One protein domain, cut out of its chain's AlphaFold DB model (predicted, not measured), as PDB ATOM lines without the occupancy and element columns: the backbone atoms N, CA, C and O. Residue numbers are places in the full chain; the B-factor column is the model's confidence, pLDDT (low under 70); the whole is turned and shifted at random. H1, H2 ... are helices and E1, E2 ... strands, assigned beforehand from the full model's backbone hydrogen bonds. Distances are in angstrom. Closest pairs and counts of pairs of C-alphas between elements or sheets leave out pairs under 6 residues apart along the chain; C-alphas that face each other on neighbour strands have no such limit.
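Overview. This is residues 7 to 132 and 141 to 150 of the 153 residues of the protein "Cell surface protein" of Listeria fleischmannii FSL S10-1203 (UniProt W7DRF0). The body is a flattened, loosely formed sandwich of three small sheets: E9, E5 and E12 make one layer, partly face to face with E4, E10 and E7, and the four-stranded sheet E1, E11, E6 and E8 continues the second layer toward the other end of the long axis, with E6 running on into E7 between these two sheets. The hairpin E2 and E3 folds away from this body, and its loop, residues 17 to 22, sticks out free. The printed part has 136 residues with twelve named strands and one named helix, in the order E1 to E10, H1, E11, E12; its sheets, E1 - E11 - E6 - E8, E4 - E10 - E7, E9 - E5 - E12 and E2 - E3, are antiparallel. The class is mostly strand, though the named elements hold 65 of the 136 residues, under half. The whole is compact, with a radius of gyration of the C-alphas of 16.4 A and spans of 49 by 37 by 23 A.

Along the chain. E1, residues 7 to 9, begins at C-alpha 7, (-16.813, -21.090, -24.071). E2 is residues 13 to 16 and E3 residues 23 to 26. E4, residues 29 to 34, is 16.4 A long, and E5, residues 42 to 48, is 20.5 A long from C-alpha 42 at (-16.775, -41.318, -49.914). E6 is residues 63 to 67, E7 residues 69 to 73 and E8 residues 85 to 87. E9, residues 96 to 101, measures 14.8 A, and E10, residues 108 to 114, measures 19.6 A. H1 is residues 118 to 121 and E11 residues 125 to 129. E12, residues 144 to 149, is 16.0 A long and ends at C-alpha 149, (-11.580, -41.470, -47.895).

Arrangement. In the largest sheet E1 and E8 are the edge strands, and the strands' lines turn by 62 degrees from edge to edge. Between the neighbour strands E1 and E11, N 8 and O 127 are 2.8 A apart, between E11 and E6, N 65 and O 126 are 2.8 A apart, and between E6 and E8, N 66 and O 86 are 2.8 A apart, each pair within hydrogen-bond range. E6 runs on into E7 across one residue at 44 degrees, and the two meet only through their link. E10 is the inner strand between E4, with N 32 and O 110 at 2.9 A, and E7, with N 72 and O 111 at 2.9 A. E5 is the inner strand between E9, with N 44 and O 99 at 2.9 A, and E12, with N 45 and O 147 at 2.9 A. Residues 81 to 82 pair antiparallel with residues 99 to 100 of E9. The closest C-alphas of E8 and E9 are those of Val 86 and Ala 96, 6.6 A apart. E5 is near E4 and near E8, with 5 pairs of C-alphas within 10 A in each case. E3 runs on into E4 at 85 degrees, and in the hairpin E2 and E3, N 15 and O 24 are 2.8 A apart. H1 only just is on the sheet E4, E10, E7, with 5 pairs of C-alphas within 10 A, and only grazes it with residues 120 to 121. H1 is too short for an O i to N i+4 pair, and its one O i to N i+3 pair is not within range.

Size, cuts and confidence. The two C-alphas farthest apart are those of Gly 37 and Lys 132, 51.3 A. Residues 133 to 140 are not printed, and C-alphas 132 and 141 are 18.8 A apart across the cut. The long links are E5 to E6, 14 residues, and E7 to E8, 11 residues. The mean pLDDT of the printed part is 96.0, and no printed residue is under 70.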
ATOM      1  N   THR A   7     -16.378 -20.606 -22.756       97.75
ATOM      2  CA  THR A   7     -16.813 -21.090 -24.071       97.75
ATOM      3  C   THR A   7     -16.498 -20.038 -25.118       97.75
ATOM      4  O   THR A   7     -16.874 -18.878 -24.974       97.75
ATOM      5  N   TYR A   8     -15.836 -20.465 -26.184       97.94
ATOM      6  CA  TYR A   8     -15.465 -19.640 -27.320       97.94
ATOM      7  C   TYR A   8     -16.122 -20.189 -28.579       97.94
ATOM      8  O   TYR A   8     -16.323 -21.397 -28.712       97.94
ATOM      9  N   TYR A   9     -16.415 -19.298 -29.518       98.50
ATOM     10  CA  TYR A   9     -16.944 -19.656 -30.826       98.50
ATOM     11  C   TYR A   9     -15.995 -19.158 -31.909       98.50
ATOM     12  O   TYR A   9     -15.403 -18.081 -31.771       98.50
ATOM     13  N   ALA A  10     -15.814 -19.947 -32.968       98.12
ATOM     14  CA  ALA A  10     -15.029 -19.496 -34.106       98.12
ATOM     15  C   ALA A  10     -15.733 -18.321 -34.792       98.12
ATOM     16  O   ALA A  10     -16.963 -18.262 -34.860       98.12
ATOM     17  N   LYS A  11     -14.941 -17.397 -35.339       98.00
ATOM     18  CA  LYS A  11     -15.474 -16.392 -36.257       98.00
ATOM     19  C   LYS A  11     -16.029 -17.085 -37.503       98.00
ATOM     20  O   LYS A  11     -15.600 -18.186 -37.856       98.00
ATOM     21  N   LEU A  12     -16.985 -16.432 -38.149       98.19
ATOM     22  CA  LEU A  12     -17.510 -16.868 -39.437       98.19
ATOM     23  C   LEU A  12     -16.427 -16.772 -40.517       98.19
ATOM     24  O   LEU A  12     -15.469 -16.005 -40.385       98.19
ATOM     25  N   THR A  13     -16.585 -17.558 -41.578       96.75
ATOM     26  CA  THR A  13     -15.690 -17.491 -42.732       96.75
ATOM     27  C   THR A  13     -16.063 -16.269 -43.563       96.75
ATOM     28  O   THR A  13     -17.218 -16.109 -43.939       96.75
ATOM     29  N   GLN A  14     -15.093 -15.408 -43.871       96.12
ATOM     30  CA  GLN A  14     -15.297 -14.296 -44.795       96.12
ATOM     31  C   GLN A  14     -14.930 -14.737 -46.212       96.12
ATOM     32  O   GLN A  14     -13.800 -15.153 -46.459       96.12
ATOM     33  N   VAL A  15     -15.870 -14.604 -47.141       93.44
ATOM     34  CA  VAL A  15     -15.673 -14.844 -48.574       93.44
ATOM     35  C   VAL A  15     -15.802 -13.540 -49.355       93.44
ATOM     36  O   VAL A  15     -16.375 -12.560 -48.872       93.44
ATOM     37  N   VAL A  16     -15.254 -13.524 -50.568       94.62
ATOM     38  CA  VAL A  16     -15.424 -12.428 -51.526       94.62
ATOM     39  C   VAL A  16     -16.321 -12.930 -52.647       94.62
ATOM     40  O   VAL A  16     -16.015 -13.937 -53.281       94.62
ATOM     41  N   GLU A  17     -17.436 -12.248 -52.881       90.06
ATOM     42  CA  GLU A  17     -18.324 -12.563 -53.995       90.06
ATOM     43  C   GLU A  17     -17.643 -12.238 -55.326       90.06
ATOM     44  O   GLU A  17     -17.258 -11.097 -55.578       90.06
ATOM     45  N   THR A  18     -17.540 -13.227 -56.214       88.25
ATOM     46  CA  THR A  18     -16.839 -13.088 -57.500       88.25
ATOM     47  C   THR A  18     -17.436 -12.001 -58.397       88.25
ATOM     48  O   THR A  18     -16.701 -11.313 -59.097       88.25
ATOM     49  N   ASN A  19     -18.760 -11.818 -58.366       89.12
ATOM     50  CA  ASN A  19     -19.458 -10.899 -59.272       89.12
ATOM     51  C   ASN A  19     -19.416  -9.438 -58.809       89.12
ATOM     52  O   ASN A  19     -19.452  -8.530 -59.634       89.12
ATOM     53  N   THR A  20     -19.390  -9.203 -57.497       92.81
ATOM     54  CA  THR A  20     -19.538  -7.865 -56.900       92.81
ATOM     55  C   THR A  20     -18.258  -7.380 -56.222       92.81
ATOM     56  O   THR A  20     -18.122  -6.190 -55.952       92.81
ATOM     57  N   GLY A  21     -17.326  -8.286 -55.905       93.25
ATOM     58  CA  GLY A  21     -16.170  -8.010 -55.052       93.25
ATOM     59  C   GLY A  21     -16.537  -7.761 -53.584       93.25
ATOM     60  O   GLY A  21     -15.665  -7.418 -52.782       93.25
ATOM     61  N   ALA A  22     -17.813  -7.912 -53.210       95.06
ATOM     62  CA  ALA A  22     -18.276  -7.658 -51.857       95.06
ATOM     63  C   ALA A  22     -17.765  -8.733 -50.893       95.06
ATOM     64  O   ALA A  22     -17.754  -9.926 -51.200       95.06
ATOM     65  N   LYS A  23     -17.366  -8.302 -49.694       95.75
ATOM     66  CA  LYS A  23     -17.040  -9.209 -48.593       95.75
ATOM     67  C   LYS A  23     -18.320  -9.642 -47.900       95.75
ATOM     68  O   LYS A  23     -19.144  -8.798 -47.552       95.75
ATOM     69  N   LYS A  24     -18.447 -10.939 -47.653       94.81
ATOM     70  CA  LYS A  24     -19.602 -11.531 -46.988       94.81
ATOM     71  C   LYS A  24     -19.151 -12.582 -45.992       94.81
ATOM     72  O   LYS A  24     -18.292 -13.402 -46.302       94.81
ATOM     73  N   ASP A  25     -19.763 -12.572 -44.819       96.31
ATOM     74  CA  ASP A  25     -19.592 -13.650 -43.857       96.31
ATOM     75  C   ASP A  25     -20.533 -14.804 -44.214       96.31
ATOM     76  O   ASP A  25     -21.695 -14.597 -44.572       96.31
ATOM     77  N   VAL A  26     -20.018 -16.025 -44.123       96.56
ATOM     78  CA  VAL A  26     -20.731 -17.284 -44.349       96.56
ATOM     79  C   VAL A  26     -20.418 -18.260 -43.210       96.56
ATOM     80  O   VAL A  26     -19.417 -18.084 -42.500       96.56
ATOM     81  N   PRO A  27     -21.251 -19.295 -42.995       98.31
ATOM     82  CA  PRO A  27     -20.912 -20.370 -42.072       98.31
ATOM     83  C   PRO A  27     -19.524 -20.941 -42.358       98.31
ATOM     84  O   PRO A  27     -19.094 -20.967 -43.507       98.31
ATOM     85  N   ASN A  28     -18.824 -21.426 -41.331       98.31
ATOM     86  CA  ASN A  28     -17.632 -22.245 -41.566       98.31
ATOM     87  C   ASN A  28     -18.054 -23.512 -42.314       98.31
ATOM     88  O   ASN A  28     -19.117 -24.059 -42.024       98.31
ATOM     89  N   TYR A  29     -17.251 -23.976 -43.267       97.69
ATOM     90  CA  TYR A  29     -17.643 -25.099 -44.111       97.69
ATOM     91  C   TYR A  29     -16.456 -25.917 -44.604       97.69
ATOM     92  O   TYR A  29     -15.317 -25.456 -44.621       97.69
ATOM     93  N   VAL A  30     -16.762 -27.139 -45.028       97.31
ATOM     94  CA  VAL A  30     -15.883 -27.992 -45.832       97.31
ATOM     95  C   VAL A  30     -16.596 -28.312 -47.138       97.31
ATOM     96  O   VAL A  30     -17.808 -28.527 -47.143       97.31
ATOM     97  N   GLN A  31     -15.859 -28.315 -48.245       96.75
ATOM     98  CA  GLN A  31     -16.400 -28.611 -49.567       96.75
ATOM     99  C   GLN A  31     -15.643 -29.784 -50.183       96.75
ATOM    100  O   GLN A  31     -14.415 -29.788 -50.204       96.75
ATOM    101  N   VAL A  32     -16.392 -30.757 -50.692       96.62
ATOM    102  CA  VAL A  32     -15.878 -31.915 -51.424       96.62
ATOM    103  C   VAL A  32     -16.468 -31.883 -52.826       96.62
ATOM    104  O   VAL A  32     -17.664 -31.652 -52.994       96.62
ATOM    105  N   THR A  33     -15.627 -32.115 -53.829       95.31
ATOM    106  CA  THR A  33     -16.051 -32.285 -55.218       95.31
ATOM    107  C   THR A  33     -15.631 -33.676 -55.679       95.31
ATOM    108  O   THR A  33     -14.446 -33.920 -55.896       95.31
ATOM    109  N   ASP A  34     -16.599 -34.582 -55.821       94.50
ATOM    110  CA  ASP A  34     -16.376 -35.928 -56.349       94.50
ATOM    111  C   ASP A  34     -16.732 -35.991 -57.840       94.50
ATOM    112  O   ASP A  34     -17.902 -36.056 -58.221       94.50
ATOM    113  N   ASN A  35     -15.695 -35.987 -58.680       92.25
ATOM    114  CA  ASN A  35     -15.797 -36.066 -60.138       92.25
ATOM    115  C   ASN A  35     -15.297 -37.414 -60.693       92.25
ATOM    116  O   ASN A  35     -14.940 -37.499 -61.867       92.25
ATOM    117  N   ARG A  36     -15.227 -38.471 -59.870       92.25
ATOM    118  CA  ARG A  36     -14.680 -39.778 -60.292       92.25
ATOM    119  C   ARG A  36     -15.580 -40.532 -61.274       92.25
ATOM    120  O   ARG A  36     -15.103 -41.410 -61.985       92.25
ATOM    121  N   GLY A  37     -16.880 -40.234 -61.292       86.69
ATOM    122  CA  GLY A  37     -17.865 -40.867 -62.177       86.69
ATOM    123  C   GLY A  37     -18.277 -42.293 -61.788       86.69
ATOM    124  O   GLY A  37     -19.195 -42.839 -62.392       86.69
ATOM    125  N   THR A  38     -17.649 -42.899 -60.775       89.12
ATOM    126  CA  THR A  38     -18.015 -44.239 -60.278       89.12
ATOM    127  C   THR A  38     -19.216 -44.225 -59.335       89.12
ATOM    128  O   THR A  38     -19.820 -45.270 -59.107       89.12
ATOM    129  N   ASN A  39     -19.538 -43.061 -58.755       89.38
ATOM    130  CA  ASN A  39     -20.566 -42.871 -57.726       89.38
ATOM    131  C   ASN A  39     -20.451 -43.850 -56.542       89.38
ATOM    132  O   ASN A  39     -21.441 -44.143 -55.877       89.38
ATOM    133  N   SER A  40     -19.242 -44.342 -56.251       94.56
ATOM    134  CA  SER A  40     -19.007 -45.350 -55.205       94.56
ATOM    135  C   SER A  40     -19.194 -44.818 -53.780       94.56
ATOM    136  O   SER A  40     -19.285 -45.613 -52.847       94.56
ATOM    137  N   GLY A  41     -19.297 -43.497 -53.617       95.88
ATOM    138  CA  GLY A  41     -19.359 -42.830 -52.321       95.88
ATOM    139  C   GLY A  41     -17.975 -42.499 -51.755       95.88
ATOM    140  O   GLY A  41     -16.949 -42.807 -52.360       95.88
ATOM    141  N   TRP A  42     -17.957 -41.809 -50.623       97.81
ATOM    142  CA  TRP A  42     -16.775 -41.318 -49.914       97.81
ATOM    143  C   TRP A  42     -17.174 -40.958 -48.482       97.81
ATOM    144  O   TRP A  42     -18.347 -40.708 -48.212       97.81
ATOM    145  N   HIS A  43     -16.224 -40.850 -47.564       98.38
ATOM    146  CA  HIS A  43     -16.494 -40.239 -46.264       98.38
ATOM    147  C   HIS A  43     -15.390 -39.263 -45.868       98.38
ATOM    148  O   HIS A  43     -14.242 -39.373 -46.292       98.38
ATOM    149  N   LEU A  44     -15.775 -38.251 -45.094       98.62
ATOM    150  CA  LEU A  44     -14.892 -37.204 -44.599       98.62
ATOM    151  C   LEU A  44     -14.804 -37.311 -43.083       98.62
ATOM    152  O   LEU A  44     -15.819 -37.177 -42.391       98.62
ATOM    153  N   THR A  45     -13.590 -37.466 -42.571       98.56
ATOM    154  CA  THR A  45     -13.310 -37.453 -41.136       98.56
ATOM    155  C   THR A  45     -12.455 -36.251 -40.750       98.56
ATOM    156  O   THR A  45     -11.813 -35.607 -41.587       98.56
ATOM    157  N   VAL A  46     -12.459 -35.924 -39.461       98.50
ATOM    158  CA  VAL A  46     -11.576 -34.924 -38.868       98.50
ATOM    159  C   VAL A  46     -11.009 -35.438 -37.555       98.50
ATOM    160  O   VAL A  46     -11.731 -35.982 -36.723       98.50
ATOM    161  N   LYS A  47      -9.719 -35.208 -37.329       97.56
ATOM    162  CA  LYS A  47      -9.076 -35.412 -36.028       97.56
ATOM    163  C   LYS A  47      -8.395 -34.144 -35.547       97.56
ATOM    164  O   LYS A  47      -7.902 -33.344 -36.347       97.56
ATOM    165  N   GLN A  48      -8.335 -33.974 -34.231       98.19
ATOM    166  CA  GLN A  48      -7.540 -32.930 -33.599       98.19
ATOM    167  C   GLN A  48      -6.161 -33.490 -33.237       98.19
ATOM    168  O   GLN A  48      -6.051 -34.475 -32.515       98.19
ATOM    169  N   ASN A  49      -5.093 -32.835 -33.691       97.38
ATOM    170  CA  ASN A  49      -3.717 -33.296 -33.497       97.38
ATOM    171  C   ASN A  49      -3.169 -32.870 -32.127       97.38
ATOM    172  O   ASN A  49      -2.217 -32.093 -32.014       97.38
ATOM    173  N   GLY A  50      -3.800 -33.375 -31.069       97.00
ATOM    174  CA  GLY A  50      -3.436 -33.087 -29.690       97.00
ATOM    175  C   GLY A  50      -4.069 -31.817 -29.126       97.00
ATOM    176  O   GLY A  50      -4.768 -31.044 -29.795       97.00
ATOM    177  N   GLN A  51      -3.825 -31.584 -27.838       97.25
ATOM    178  CA  GLN A  51      -4.406 -30.442 -27.141       97.25
ATOM    179  C   GLN A  51      -3.908 -29.080 -27.628       97.25
ATOM    180  O   GLN A  51      -2.844 -28.975 -28.234       97.25
ATOM    181  N   LEU A  52      -4.678 -28.023 -27.336       97.88
ATOM    182  CA  LEU A  52      -4.247 -26.658 -27.626       97.88
ATOM    183  C   LEU A  52      -3.074 -26.280 -26.709       97.88
ATOM    184  O   LEU A  52      -3.180 -26.388 -25.484       97.88
ATOM    185  N   LYS A  53      -1.966 -25.809 -27.296       97.69
ATOM    186  CA  LYS A  53      -0.720 -25.498 -26.577       97.69
ATOM    187  C   LYS A  53      -0.236 -24.072 -26.806       97.69
ATOM    188  O   LYS A  53      -0.318 -23.558 -27.918       97.69
ATOM    189  N   ASN A  54       0.322 -23.480 -25.754       97.44
ATOM    190  CA  ASN A  54       1.081 -22.231 -25.752       97.44
ATOM    191  C   ASN A  54       2.469 -22.528 -25.159       97.44
ATOM    192  O   ASN A  54       2.649 -22.550 -23.934       97.44
ATOM    193  N   GLY A  55       3.431 -22.864 -26.025       95.56
ATOM    194  CA  GLY A  55       4.719 -23.423 -25.610       95.56
ATOM    195  C   GLY A  55       4.530 -24.752 -24.872       95.56
ATOM    196  O   GLY A  55       3.948 -25.690 -25.413       95.56
ATOM    197  N   THR A  56       4.988 -24.819 -23.623       95.38
ATOM    198  CA  THR A  56       4.811 -25.988 -22.743       95.38
ATOM    199  C   THR A  56       3.477 -25.993 -21.990       95.38
ATOM    200  O   THR A  56       3.143 -26.990 -21.355       95.38
ATOM    201  N   ASN A  57       2.696 -24.908 -22.050       96.44
ATOM    202  CA  ASN A  57       1.394 -24.834 -21.391       96.44
ATOM    203  C   ASN A  57       0.322 -25.484 -22.270       96.44
ATOM    204  O   ASN A  57       0.221 -25.175 -23.456       96.44
ATOM    205  N   VAL A  58      -0.523 -26.318 -21.670       96.69
ATOM    206  CA  VAL A  58      -1.574 -27.078 -22.358       96.69
ATOM    207  C   VAL A  58      -2.936 -26.691 -21.788       96.69
ATOM    208  O   VAL A  58      -3.079 -26.567 -20.570       96.69
ATOM    209  N   LEU A  59      -3.949 -26.517 -22.641       96.25
ATOM    210  CA  LEU A  59      -5.327 -26.323 -22.184       96.25
ATOM    211  C   LEU A  59      -6.019 -27.646 -21.818       96.25
ATOM    212  O   LEU A  59      -7.106 -27.912 -22.304       96.25
ATOM    213  N   GLU A  60      -5.433 -28.448 -20.928       95.00
ATOM    214  CA  GLU A  60      -5.930 -29.783 -20.550       95.00
ATOM    215  C   GLU A  60      -7.462 -29.907 -20.490       95.00
ATOM    216  O   GLU A  60      -8.138 -29.175 -19.758       95.00
ATOM    217  N   GLY A  61      -8.002 -30.847 -21.269       94.75
ATOM    218  CA  GLY A  61      -9.439 -31.098 -21.384       94.75
ATOM    219  C   GLY A  61     -10.228 -30.075 -22.207       94.75
ATOM    220  O   GLY A  61     -11.457 -30.121 -22.173       94.75
ATOM    221  N   ALA A  62      -9.583 -29.146 -22.922       97.00
ATOM    222  CA  ALA A  62     -10.302 -28.272 -23.839       97.00
ATOM    223  C   ALA A  62     -10.862 -29.064 -25.023       97.00
ATOM    224  O   ALA A  62     -10.169 -29.884 -25.620       97.00
ATOM    225  N   GLN A  63     -12.116 -28.806 -25.374       97.81
ATOM    226  CA  GLN A  63     -12.860 -29.623 -26.324       97.81
ATOM    227  C   GLN A  63     -13.390 -28.765 -27.465       97.81
ATOM    228  O   GLN A  63     -14.112 -27.791 -27.230       97.81
ATOM    229  N   ILE A  64     -13.037 -29.140 -28.695       98.56
ATOM    230  CA  ILE A  64     -13.603 -28.560 -29.912       98.56
ATOM    231  C   ILE A  64     -14.835 -29.377 -30.308       98.56
ATOM    232  O   ILE A  64     -14.845 -30.606 -30.220       98.56
ATOM    233  N   SER A  65     -15.902 -28.704 -30.728       98.50
ATOM    234  CA  SER A  65     -17.075 -29.345 -31.320       98.50
ATOM    235  C   SER A  65     -17.539 -28.597 -32.561       98.50
ATOM    236  O   SER A  65     -17.588 -27.364 -32.566       98.50
ATOM    237  N   LEU A  66     -17.902 -29.360 -33.587       98.69
ATOM    238  CA  LEU A  66     -18.553 -28.901 -34.808       98.69
ATOM    239  C   LEU A  66     -20.028 -29.304 -34.722       98.69
ATOM    240  O   LEU A  66     -20.343 -30.453 -34.413       98.69
ATOM    241  N   LEU A  67     -20.926 -28.351 -34.919       98.62
ATOM    242  CA  LEU A  67     -22.361 -28.491 -34.689       98.62
ATOM    243  C   LEU A  67     -23.136 -28.094 -35.943       98.62
ATOM    244  O   LEU A  67     -22.640 -27.334 -36.775       98.62
ATOM    245  N   ASN A  68     -24.389 -28.535 -36.007       98.50
ATOM    246  CA  ASN A  68     -25.394 -28.053 -36.955       98.50
ATOM    247  C   ASN A  68     -24.966 -28.215 -38.423       98.50
ATOM    248  O   ASN A  68     -25.146 -27.308 -39.235       98.50
ATOM    249  N   SER A  69     -24.384 -29.368 -38.756       98.19
ATOM    250  CA  SER A  69     -24.033 -29.723 -40.133       98.19
ATOM    251  C   SER A  69     -25.233 -29.573 -41.075       98.19
ATOM    252  O   SER A  69     -26.293 -30.164 -40.857       98.19
ATOM    253  N   ALA A  70     -25.054 -28.796 -42.138       97.88
ATOM    254  CA  ALA A  70     -26.045 -28.521 -43.165       97.88
ATOM    255  C   ALA A  70     -25.415 -28.717 -44.550       97.88
ATOM    256  O   ALA A  70     -24.615 -27.909 -45.019       97.88
ATOM    257  N   LEU A  71     -25.792 -29.813 -45.207       97.62
ATOM    258  CA  LEU A  71     -25.334 -30.150 -46.554       97.62
ATOM    259  C   LEU A  71     -26.102 -29.364 -47.617       97.62
ATOM    260  O   LEU A  71     -27.336 -29.443 -47.673       97.62
ATOM    261  N   VAL A  72     -25.356 -28.679 -48.481       96.69
ATOM    262  CA  VAL A  72     -25.858 -27.925 -49.634       96.69
ATOM    263  C   VAL A  72     -25.099 -28.310 -50.906       96.69
ATOM    264  O   VAL A  72     -23.925 -28.680 -50.863       96.69
ATOM    265  N   THR A  73     -25.778 -28.210 -52.044       95.81
ATOM    266  CA  THR A  73     -25.224 -28.445 -53.381       95.81
ATOM    267  C   THR A  73     -25.862 -27.469 -54.369       95.81
ATOM    268  O   THR A  73     -26.974 -26.991 -54.140       95.81
ATOM    269  N   LEU A  74     -25.145 -27.155 -55.449       89.19
ATOM    270  CA  LEU A  74     -25.673 -26.410 -56.602       89.19
ATOM    271  C   LEU A  74     -26.092 -27.342 -57.753       89.19
ATOM    272  O   LEU A  74     -26.535 -26.864 -58.795       89.19
ATOM    273  N   HIS A  75     -25.934 -28.654 -57.572       84.38
ATOM    274  CA  HIS A  75     -26.273 -29.690 -58.543       84.38
ATOM    275  C   HIS A  75     -27.412 -30.576 -58.023       84.38
ATOM    276  O   HIS A  75     -27.808 -30.495 -56.864       84.38
ATOM    277  N   ASP A  76     -27.921 -31.446 -58.883       77.00
ATOM    278  CA  ASP A  76     -29.046 -32.360 -58.667       77.00
ATOM    279  C   ASP A  76     -28.629 -33.757 -58.167       77.00
ATOM    280  O   ASP A  76     -29.392 -34.709 -58.282       77.00
ATOM    281  N   GLY A  77     -27.428 -33.890 -57.597       83.75
ATOM    282  CA  GLY A  77     -26.932 -35.167 -57.083       83.75
ATOM    283  C   GLY A  77     -27.641 -35.649 -55.813       83.75
ATOM    284  O   GLY A  77     -28.146 -34.862 -55.006       83.75
ATOM    285  N   GLU A  78     -27.585 -36.959 -55.581       94.44
ATOM    286  CA  GLU A  78     -28.162 -37.587 -54.395       94.44
ATOM    287  C   GLU A  78     -27.407 -37.205 -53.113       94.44
ATOM    288  O   GLU A  78     -26.178 -37.300 -53.020       94.44
ATOM    289  N   LYS A  79     -28.163 -36.788 -52.093       96.00
ATOM    290  CA  LYS A  79     -27.629 -36.172 -50.874       96.00
ATOM    291  C   LYS A  79     -26.876 -37.163 -49.966       96.00
ATOM    292  O   LYS A  79     -27.457 -38.190 -49.609       96.00
ATOM    293  N   PRO A  80     -25.637 -36.853 -49.527       97.31
ATOM    294  CA  PRO A  80     -24.954 -37.617 -48.486       97.31
ATOM    295  C   PRO A  80     -25.553 -37.338 -47.096       97.31
ATOM    296  O   PRO A  80     -26.432 -36.491 -46.925       97.31
ATOM    297  N   THR A  81     -25.080 -38.034 -46.068       98.38
ATOM    298  CA  THR A  81     -25.458 -37.779 -44.668       98.38
ATOM    299  C   THR A  81     -24.346 -37.053 -43.928       98.38
ATOM    300  O   THR A  81     -23.177 -37.235 -44.250       98.38
ATOM    301  N   ALA A  82     -24.692 -36.244 -42.926       98.19
ATOM    302  CA  ALA A  82     -23.712 -35.563 -42.087       98.19
ATOM    303  C   ALA A  82     -24.074 -35.671 -40.605       98.19
ATOM    304  O   ALA A  82     -25.252 -35.607 -40.239       98.19
ATOM    305  N   ASN A  83     -23.053 -35.782 -39.757       98.25
ATOM    306  CA  ASN A  83     -23.219 -35.802 -38.311       98.25
ATOM    307  C   ASN A  83     -23.511 -34.388 -37.803       98.25
ATOM    308  O   ASN A  83     -22.751 -33.446 -38.038       98.25
ATOM    309  N   ALA A  84     -24.633 -34.229 -37.094       96.06
ATOM    310  CA  ALA A  84     -25.080 -32.936 -36.569       96.06
ATOM    311  C   ALA A  84     -24.228 -32.430 -35.388       96.06
ATOM    312  O   ALA A  84     -24.250 -31.239 -35.079       96.06
ATOM    313  N   LEU A  85     -23.489 -33.327 -34.734       97.75
ATOM    314  CA  LEU A  85     -22.557 -33.049 -33.647       97.75
ATOM    315  C   LEU A  85     -21.308 -33.903 -33.860       97.75
ATOM    316  O   LEU A  85     -21.388 -35.127 -33.877       97.75
ATOM    317  N   VAL A  86     -20.160 -33.245 -33.964       98.12
ATOM    318  CA  VAL A  86     -18.841 -33.871 -34.022       98.12
ATOM    319  C   VAL A  86     -18.003 -33.279 -32.900       98.12
ATOM    320  O   VAL A  86     -17.696 -32.086 -32.906       98.12
ATOM    321  N   THR A  87     -17.643 -34.093 -31.916       97.69
ATOM    322  CA  THR A  87     -16.765 -33.697 -30.811       97.69
ATOM    323  C   THR A  87     -15.375 -34.267 -31.053       97.69
ATOM    324  O   THR A  87     -15.240 -35.464 -31.271       97.69
ATOM    325  N   LEU A  88     -14.347 -33.416 -31.017       97.81
ATOM    326  CA  LEU A  88     -12.978 -33.844 -31.299       97.81
ATOM    327  C   LEU A  88     -12.285 -34.309 -30.020       97.81
ATOM    328  O   LEU A  88     -12.216 -33.558 -29.040       97.81
ATOM    329  N   ASP A  89     -11.755 -35.531 -30.049       93.00
ATOM    330  CA  ASP A  89     -10.944 -36.074 -28.965       93.00
ATOM    331  C   ASP A  89      -9.468 -35.729 -29.190       93.00
ATOM    332  O   ASP A  89      -8.766 -36.297 -30.024       93.00
ATOM    333  N   ALA A  90      -8.994 -34.751 -28.428       94.25
ATOM    334  CA  ALA A  90      -7.610 -34.306 -28.475       94.25
ATOM    335  C   ALA A  90      -6.634 -35.211 -27.700       94.25
ATOM    336  O   ALA A  90      -5.432 -34.945 -27.734       94.25
ATOM    337  N   ILE A  91      -7.140 -36.183 -26.933       91.56
ATOM    338  CA  ILE A  91      -6.353 -37.103 -26.105       91.56
ATOM    339  C   ILE A  91      -6.103 -38.390 -26.878       91.56
ATOM    340  O   ILE A  91      -4.941 -38.753 -27.056       91.56
ATOM    341  N   SER A  92      -7.161 -39.059 -27.345       93.25
ATOM    342  CA  SER A  92      -7.000 -40.256 -28.177       93.25
ATOM    343  C   SER A  92      -6.477 -39.901 -29.570       93.25
ATOM    344  O   SER A  92      -5.684 -40.646 -30.140       93.25
ATOM    345  N   GLY A  93      -6.859 -38.727 -30.090       92.31
ATOM    346  CA  GLY A  93      -6.545 -38.319 -31.457       92.31
ATOM    347  C   GLY A  93      -7.364 -39.072 -32.507       92.31
ATOM    348  O   GLY A  93      -6.996 -39.044 -33.685       92.31
ATOM    349  N   ASP A  94      -8.447 -39.734 -32.089       95.75
ATOM    350  CA  ASP A  94      -9.330 -40.475 -32.982       95.75
ATOM    351  C   ASP A  94      -9.994 -39.538 -33.992       95.75
ATOM    352  O   ASP A  94     -10.377 -38.400 -33.690       95.75
ATOM    353  N   ALA A  95     -10.127 -40.030 -35.222       96.94
ATOM    354  CA  ALA A  95     -10.861 -39.332 -36.259       96.94
ATOM    355  C   ALA A  95     -12.366 -39.496 -36.033       96.94
ATOM    356  O   ALA A  95     -12.859 -40.595 -35.793       96.94
ATOM    357  N   ALA A  96     -13.093 -38.391 -36.136       97.69
ATOM    358  CA  ALA A  96     -14.541 -38.366 -36.076       97.69
ATOM    359  C   ALA A  96     -15.111 -38.093 -37.468       97.69
ATOM    360  O   ALA A  96     -14.657 -37.193 -38.179       97.69
ATOM    361  N   GLU A  97     -16.115 -38.867 -37.863       98.31
ATOM    362  CA  GLU A  97     -16.806 -38.687 -39.136       98.31
ATOM    363  C   GLU A  97     -17.631 -37.389 -39.142       98.31
ATOM    364  O   GLU A  97     -18.374 -37.100 -38.200       98.31
ATOM    365  N   ILE A  98     -17.531 -36.616 -40.225       98.25
ATOM    366  CA  ILE A  98     -18.358 -35.427 -40.481       98.25
ATOM    367  C   ILE A  98     -19.448 -35.752 -41.499       98.25
ATOM    368  O   ILE A  98     -20.614 -35.437 -41.266       98.25
ATOM    369  N   VAL A  99     -19.059 -36.330 -42.637       98.44
ATOM    370  CA  VAL A  99     -19.938 -36.595 -43.781       98.44
ATOM    371  C   VAL A  99     -19.693 -38.011 -44.275       98.44
ATOM    372  O   VAL A  99     -18.543 -38.414 -44.422       98.44
ATOM    373  N   ASN A 100     -20.772 -38.718 -44.593       98.50
ATOM    374  CA  ASN A 100     -20.744 -40.019 -45.242       98.50
ATOM    375  C   ASN A 100     -21.614 -39.977 -46.502       98.50
ATOM    376  O   ASN A 100     -22.829 -39.767 -46.439       98.50
ATOM    377  N   ALA A 101     -20.984 -40.165 -47.651       97.94
ATOM    378  CA  ALA A 101     -21.632 -40.440 -48.915       97.94
ATOM    379  C   ALA A 101     -21.597 -41.953 -49.148       97.94
ATOM    380  O   ALA A 101     -20.572 -42.516 -49.522       97.94
ATOM    381  N   LYS A 102     -22.735 -42.623 -48.958       97.62
ATOM    382  CA  LYS A 102     -22.901 -44.025 -49.363       97.62
ATOM    383  C   LYS A 102     -22.861 -44.162 -50.888       97.62
ATOM    384  O   LYS A 102     -23.041 -43.180 -51.611       97.62
ATOM    385  N   ASN A 103     -22.727 -45.396 -51.366       96.38
ATOM    386  CA  ASN A 103     -22.840 -45.716 -52.789       96.38
ATOM    387  C   ASN A 103     -24.112 -45.092 -53.406       96.38
ATOM    388  O   ASN A 103     -25.206 -45.218 -52.848       96.38
ATOM    389  N   GLY A 104     -23.947 -44.401 -54.533       95.31
ATOM    390  CA  GLY A 104     -25.002 -43.673 -55.237       95.31
ATOM    391  C   GLY A 104     -25.315 -42.275 -54.692       95.31
ATOM    392  O   GLY A 104     -26.241 -41.648 -55.188       95.31
ATOM    393  N   THR A 105     -24.581 -41.771 -53.694       96.50
ATOM    394  CA  THR A 105     -24.756 -40.416 -53.134       96.50
ATOM    395  C   THR A 105     -23.446 -39.631 -53.167       96.50
ATOM    396  O   THR A 105     -22.374 -40.210 -53.329       96.50
ATOM    397  N   GLY A 106     -23.509 -38.310 -52.993       94.75
ATOM    398  CA  GLY A 106     -22.321 -37.474 -52.794       94.75
ATOM    399  C   GLY A 106     -21.497 -37.194 -54.053       94.75
ATOM    400  O   GLY A 106     -20.425 -36.601 -53.944       94.75
ATOM    401  N   SER A 107     -21.979 -37.575 -55.236       94.56
ATOM    402  CA  SER A 107     -21.381 -37.182 -56.514       94.56
ATOM    403  C   SER A 107     -21.499 -35.672 -56.738       94.56
ATOM    404  O   SER A 107     -22.473 -35.047 -56.306       94.56
ATOM    405  N   GLY A 108     -20.546 -35.088 -57.463       94.38
ATOM    406  CA  GLY A 108     -20.503 -33.650 -57.716       94.38
ATOM    407  C   GLY A 108     -19.993 -32.857 -56.511       94.38
ATOM    408  O   GLY A 108     -19.245 -33.369 -55.680       94.38
ATOM    409  N   THR A 109     -20.363 -31.576 -56.437       95.88
ATOM    410  CA  THR A 109     -19.881 -30.665 -55.386       95.88
ATOM    411  C   THR A 109     -20.867 -30.567 -54.230       95.88
ATOM    412  O   THR A 109     -21.990 -30.104 -54.408       95.88
ATOM    413  N   TRP A 110     -20.404 -30.918 -53.035       97.50
ATOM    414  CA  TRP A 110     -21.141 -30.811 -51.782       97.50
ATOM    415  C   TRP A 110     -20.388 -29.929 -50.798       97.50
ATOM    416  O   TRP A 110     -19.202 -30.144 -50.546       97.50
ATOM    417  N   ALA A 111     -21.085 -28.966 -50.199       97.38
ATOM    418  CA  ALA A 111     -20.577 -28.211 -49.063       97.38
ATOM    419  C   ALA A 111     -21.327 -28.621 -47.793       97.38
ATOM    420  O   ALA A 111     -22.557 -28.577 -47.746       97.38
ATOM    421  N   ASN A 112     -20.584 -29.002 -46.755       98.12
ATOM    422  CA  ASN A 112     -21.111 -29.140 -45.404       98.12
ATOM    423  C   ASN A 112     -20.858 -27.838 -44.643       98.12
ATOM    424  O   ASN A 112     -19.722 -27.557 -44.252       98.12
ATOM    425  N   LEU A 113     -21.914 -27.051 -44.456       98.25
ATOM    426  CA  LEU A 113     -21.901 -25.841 -43.642       98.25
ATOM    427  C   LEU A 113     -22.073 -26.216 -42.165       98.25
ATOM    428  O   LEU A 113     -22.877 -27.083 -41.839       98.25
ATOM    429  N   PHE A 114     -21.375 -25.539 -41.259       98.44
ATOM    430  CA  PHE A 114     -21.632 -25.617 -39.821       98.44
ATOM    431  C   PHE A 114     -22.588 -24.484 -39.429       98.44
ATOM    432  O   PHE A 114     -22.153 -23.374 -39.113       98.44
ATOM    433  N   GLY A 115     -23.889 -24.775 -39.489       98.06
ATOM    434  CA  GLY A 115     -25.004 -23.838 -39.340       98.06
ATOM    435  C   GLY A 115     -25.674 -23.505 -40.678       98.06
ATOM    436  O   GLY A 115     -25.001 -23.206 -41.664       98.06
ATOM    437  N   LYS A 116     -27.013 -23.528 -40.714       96.12
ATOM    438  CA  LYS A 116     -27.817 -23.257 -41.926       96.12
ATOM    439  C   LYS A 116     -27.895 -21.776 -42.312       96.12
ATOM    440  O   LYS A 116     -28.222 -21.444 -43.447       96.12
ATOM    441  N   ASP A 117     -27.623 -20.891 -41.359       96.31
ATOM    442  CA  ASP A 117     -27.622 -19.440 -41.510       96.31
ATOM    443  C   ASP A 117     -26.567 -18.803 -40.589       96.31
ATOM    444  O   ASP A 117     -25.933 -19.479 -39.779       96.31
ATOM    445  N   ILE A 118     -26.369 -17.490 -40.713       97.19
ATOM    446  CA  ILE A 118     -25.360 -16.724 -39.961       97.19
ATOM    447  C   ILE A 118     -25.597 -16.760 -38.445       97.19
ATOM    448  O   ILE A 118     -24.635 -16.782 -37.674       97.19
ATOM    449  N   SER A 119     -26.859 -16.784 -38.009       97.50
ATOM    450  CA  SER A 119     -27.221 -16.783 -36.590       97.50
ATOM    451  C   SER A 119     -26.858 -18.115 -35.933       97.50
ATOM    452  O   SER A 119     -26.217 -18.146 -34.880       97.50
ATOM    453  N   GLU A 120     -27.200 -19.227 -36.588       97.94
ATOM    454  CA  GLU A 120     -26.848 -20.571 -36.129       97.94
ATOM    455  C   GLU A 120     -25.337 -20.825 -36.252       97.94
ATOM    456  O   GLU A 120     -24.697 -21.339 -35.325       97.94
ATOM    457  N   ALA A 121     -24.725 -20.400 -37.358       98.25
ATOM    458  CA  ALA A 121     -23.304 -20.604 -37.619       98.25
ATOM    459  C   ALA A 121     -22.392 -19.908 -36.602       98.25
ATOM    460  O   ALA A 121     -21.353 -20.461 -36.233       98.25
ATOM    461  N   ALA A 122     -22.806 -18.752 -36.069       98.25
ATOM    462  CA  ALA A 122     -22.050 -18.003 -35.063       98.25
ATOM    463  C   ALA A 122     -21.777 -18.796 -33.771       98.25
ATOM    464  O   ALA A 122     -20.916 -18.406 -32.982       98.25
ATOM    465  N   LYS A 123     -22.499 -19.903 -33.538       98.38
ATOM    466  CA  LYS A 123     -22.305 -20.797 -32.386       98.38
ATOM    467  C   LYS A 123     -21.984 -22.246 -32.765       98.38
ATOM    468  O   LYS A 123     -21.939 -23.103 -31.884       98.38
ATOM    469  N   SER A 124     -21.756 -22.526 -34.048       98.56
ATOM    470  CA  SER A 124     -21.670 -23.901 -34.561       98.56
ATOM    471  C   SER A 124     -20.264 -24.502 -34.536       98.56
ATOM    472  O   SER A 124     -20.117 -25.718 -34.557       98.56
ATOM    473  N   VAL A 125     -19.222 -23.681 -34.410       98.50
ATOM    474  CA  VAL A 125     -17.855 -24.152 -34.138       98.50
ATOM    475  C   VAL A 125     -17.457 -23.646 -32.761       98.50
ATOM    476  O   VAL A 125     -17.268 -22.445 -32.564       98.50
ATOM    477  N   LYS A 126     -17.385 -24.561 -31.795       98.50
ATOM    478  CA  LYS A 126     -17.304 -24.258 -30.364       98.50
ATOM    479  C   LYS A 126     -16.028 -24.829 -29.757       98.50
ATOM    480  O   LYS A 126     -15.691 -25.979 -30.010       98.50
ATOM    481  N   LEU A 127     -15.379 -24.056 -28.896       98.44
ATOM    482  CA  LEU A 127     -14.306 -24.496 -28.009       98.44
ATOM    483  C   LEU A 127     -14.750 -24.297 -26.558       98.44
ATOM    484  O   LEU A 127     -15.062 -23.177 -26.158       98.44
ATOM    485  N   VAL A 128     -14.741 -25.359 -25.758       97.94
ATOM    486  CA  VAL A 128     -14.962 -25.280 -24.307       97.94
ATOM    487  C   VAL A 128     -13.633 -25.486 -23.596       97.94
ATOM    488  O   VAL A 128     -12.952 -26.475 -23.851       97.94
ATOM    489  N   VAL A 129     -13.267 -24.574 -22.693       96.94
ATOM    490  CA  VAL A 129     -12.045 -24.667 -21.881       96.94
ATOM    491  C   VAL A 129     -12.428 -24.858 -20.411       96.94
ATOM    492  O   VAL A 129     -13.043 -23.958 -19.826       96.94
ATOM    493  N   PRO A 130     -12.058 -25.985 -19.771       96.12
ATOM    494  CA  PRO A 130     -12.414 -26.238 -18.381       96.12
ATOM    495  C   PRO A 130     -11.863 -25.182 -17.413       96.12
ATOM    496  O   PRO A 130     -10.760 -24.645 -17.569       96.12
ATOM    497  N   GLY A 131     -12.619 -24.912 -16.349       93.44
ATOM    498  CA  GLY A 131     -12.207 -23.966 -15.306       93.44
ATOM    499  C   GLY A 131     -10.937 -24.393 -14.569       93.44
ATOM    500  O   GLY A 131     -10.046 -23.571 -14.334       93.44
ATOM    501  N   LYS A 132     -10.805 -25.703 -14.318       92.56
ATOM    502  CA  LYS A 132      -9.658 -26.324 -13.636       92.56
ATOM    503  C   LYS A 132      -8.326 -26.172 -14.379       92.56
ATOM    504  O   LYS A 132      -7.269 -26.286 -13.767       92.56
ATOM    505  N   LYS A 141      -2.630 -23.063 -29.611       97.69
ATOM    506  CA  LYS A 141      -2.846 -23.586 -30.966       97.69
ATOM    507  C   LYS A 141      -2.870 -25.112 -30.973       97.69
ATOM    508  O   LYS A 141      -2.185 -25.752 -30.183       97.69
ATOM    509  N   THR A 142      -3.648 -25.666 -31.890       97.94
ATOM    510  CA  THR A 142      -3.630 -27.072 -32.312       97.94
ATOM    511  C   THR A 142      -3.821 -27.096 -33.831       97.94
ATOM    512  O   THR A 142      -4.111 -26.054 -34.427       97.94
ATOM    513  N   THR A 143      -3.660 -28.251 -34.466       97.50
ATOM    514  CA  THR A 143      -4.022 -28.450 -35.872       97.50
ATOM    515  C   THR A 143      -5.139 -29.479 -35.973       97.50
ATOM    516  O   THR A 143      -5.255 -30.373 -35.136       97.50
ATOM    517  N   LEU A 144      -5.973 -29.336 -36.998       98.12
ATOM    518  CA  LEU A 144      -6.971 -30.331 -37.364       98.12
ATOM    519  C   LEU A 144      -6.519 -30.999 -38.661       98.12
ATOM    520  O   LEU A 144      -6.073 -30.307 -39.577       98.12
ATOM    521  N   THR A 145      -6.635 -32.321 -38.736       97.94
ATOM    522  CA  THR A 145      -6.412 -33.079 -39.970       97.94
ATOM    523  C   THR A 145      -7.752 -33.560 -40.480       97.94
ATOM    524  O   THR A 145      -8.452 -34.277 -39.770       97.94
ATOM    525  N   PHE A 146      -8.084 -33.158 -41.703       97.94
ATOM    526  CA  PHE A 146      -9.233 -33.663 -42.440       97.94
ATOM    527  C   PHE A 146      -8.756 -34.753 -43.392       97.94
ATOM    528  O   PHE A 146      -7.750 -34.563 -44.079       97.94
ATOM    529  N   GLU A 147      -9.472 -35.867 -43.427       98.06
ATOM    530  CA  GLU A 147      -9.166 -36.996 -44.299       98.06
ATOM    531  C   GLU A 147     -10.402 -37.334 -45.127       98.06
ATOM    532  O   GLU A 147     -11.476 -37.593 -44.583       98.06
ATOM    533  N   LEU A 148     -10.248 -37.273 -46.449       97.75
ATOM    534  CA  LEU A 148     -11.261 -37.699 -47.405       97.75
ATOM    535  C   LEU A 148     -10.898 -39.104 -47.872       97.75
ATOM    536  O   LEU A 148      -9.843 -39.298 -48.474       97.75
ATOM    537  N   ILE A 149     -11.775 -40.057 -47.591       97.38
ATOM    538  CA  ILE A 149     -11.580 -41.470 -47.895       97.38
ATOM    539  C   ILE A 149     -12.523 -41.838 -49.034       97.38
ATOM    540  O   ILE A 149     -13.687 -41.441 -49.059       97.38
ATOM    541  N   ASP A 150     -11.994 -42.564 -50.014       93.00
ATOM    542  CA  ASP A 150     -12.625 -42.795 -51.312       93.00
ATOM    543  C   ASP A 150     -13.649 -43.949 -51.308       93.00
ATOM    544  O   ASP A 150     -14.199 -44.292 -52.359       93.00
TER     545      ASP A 150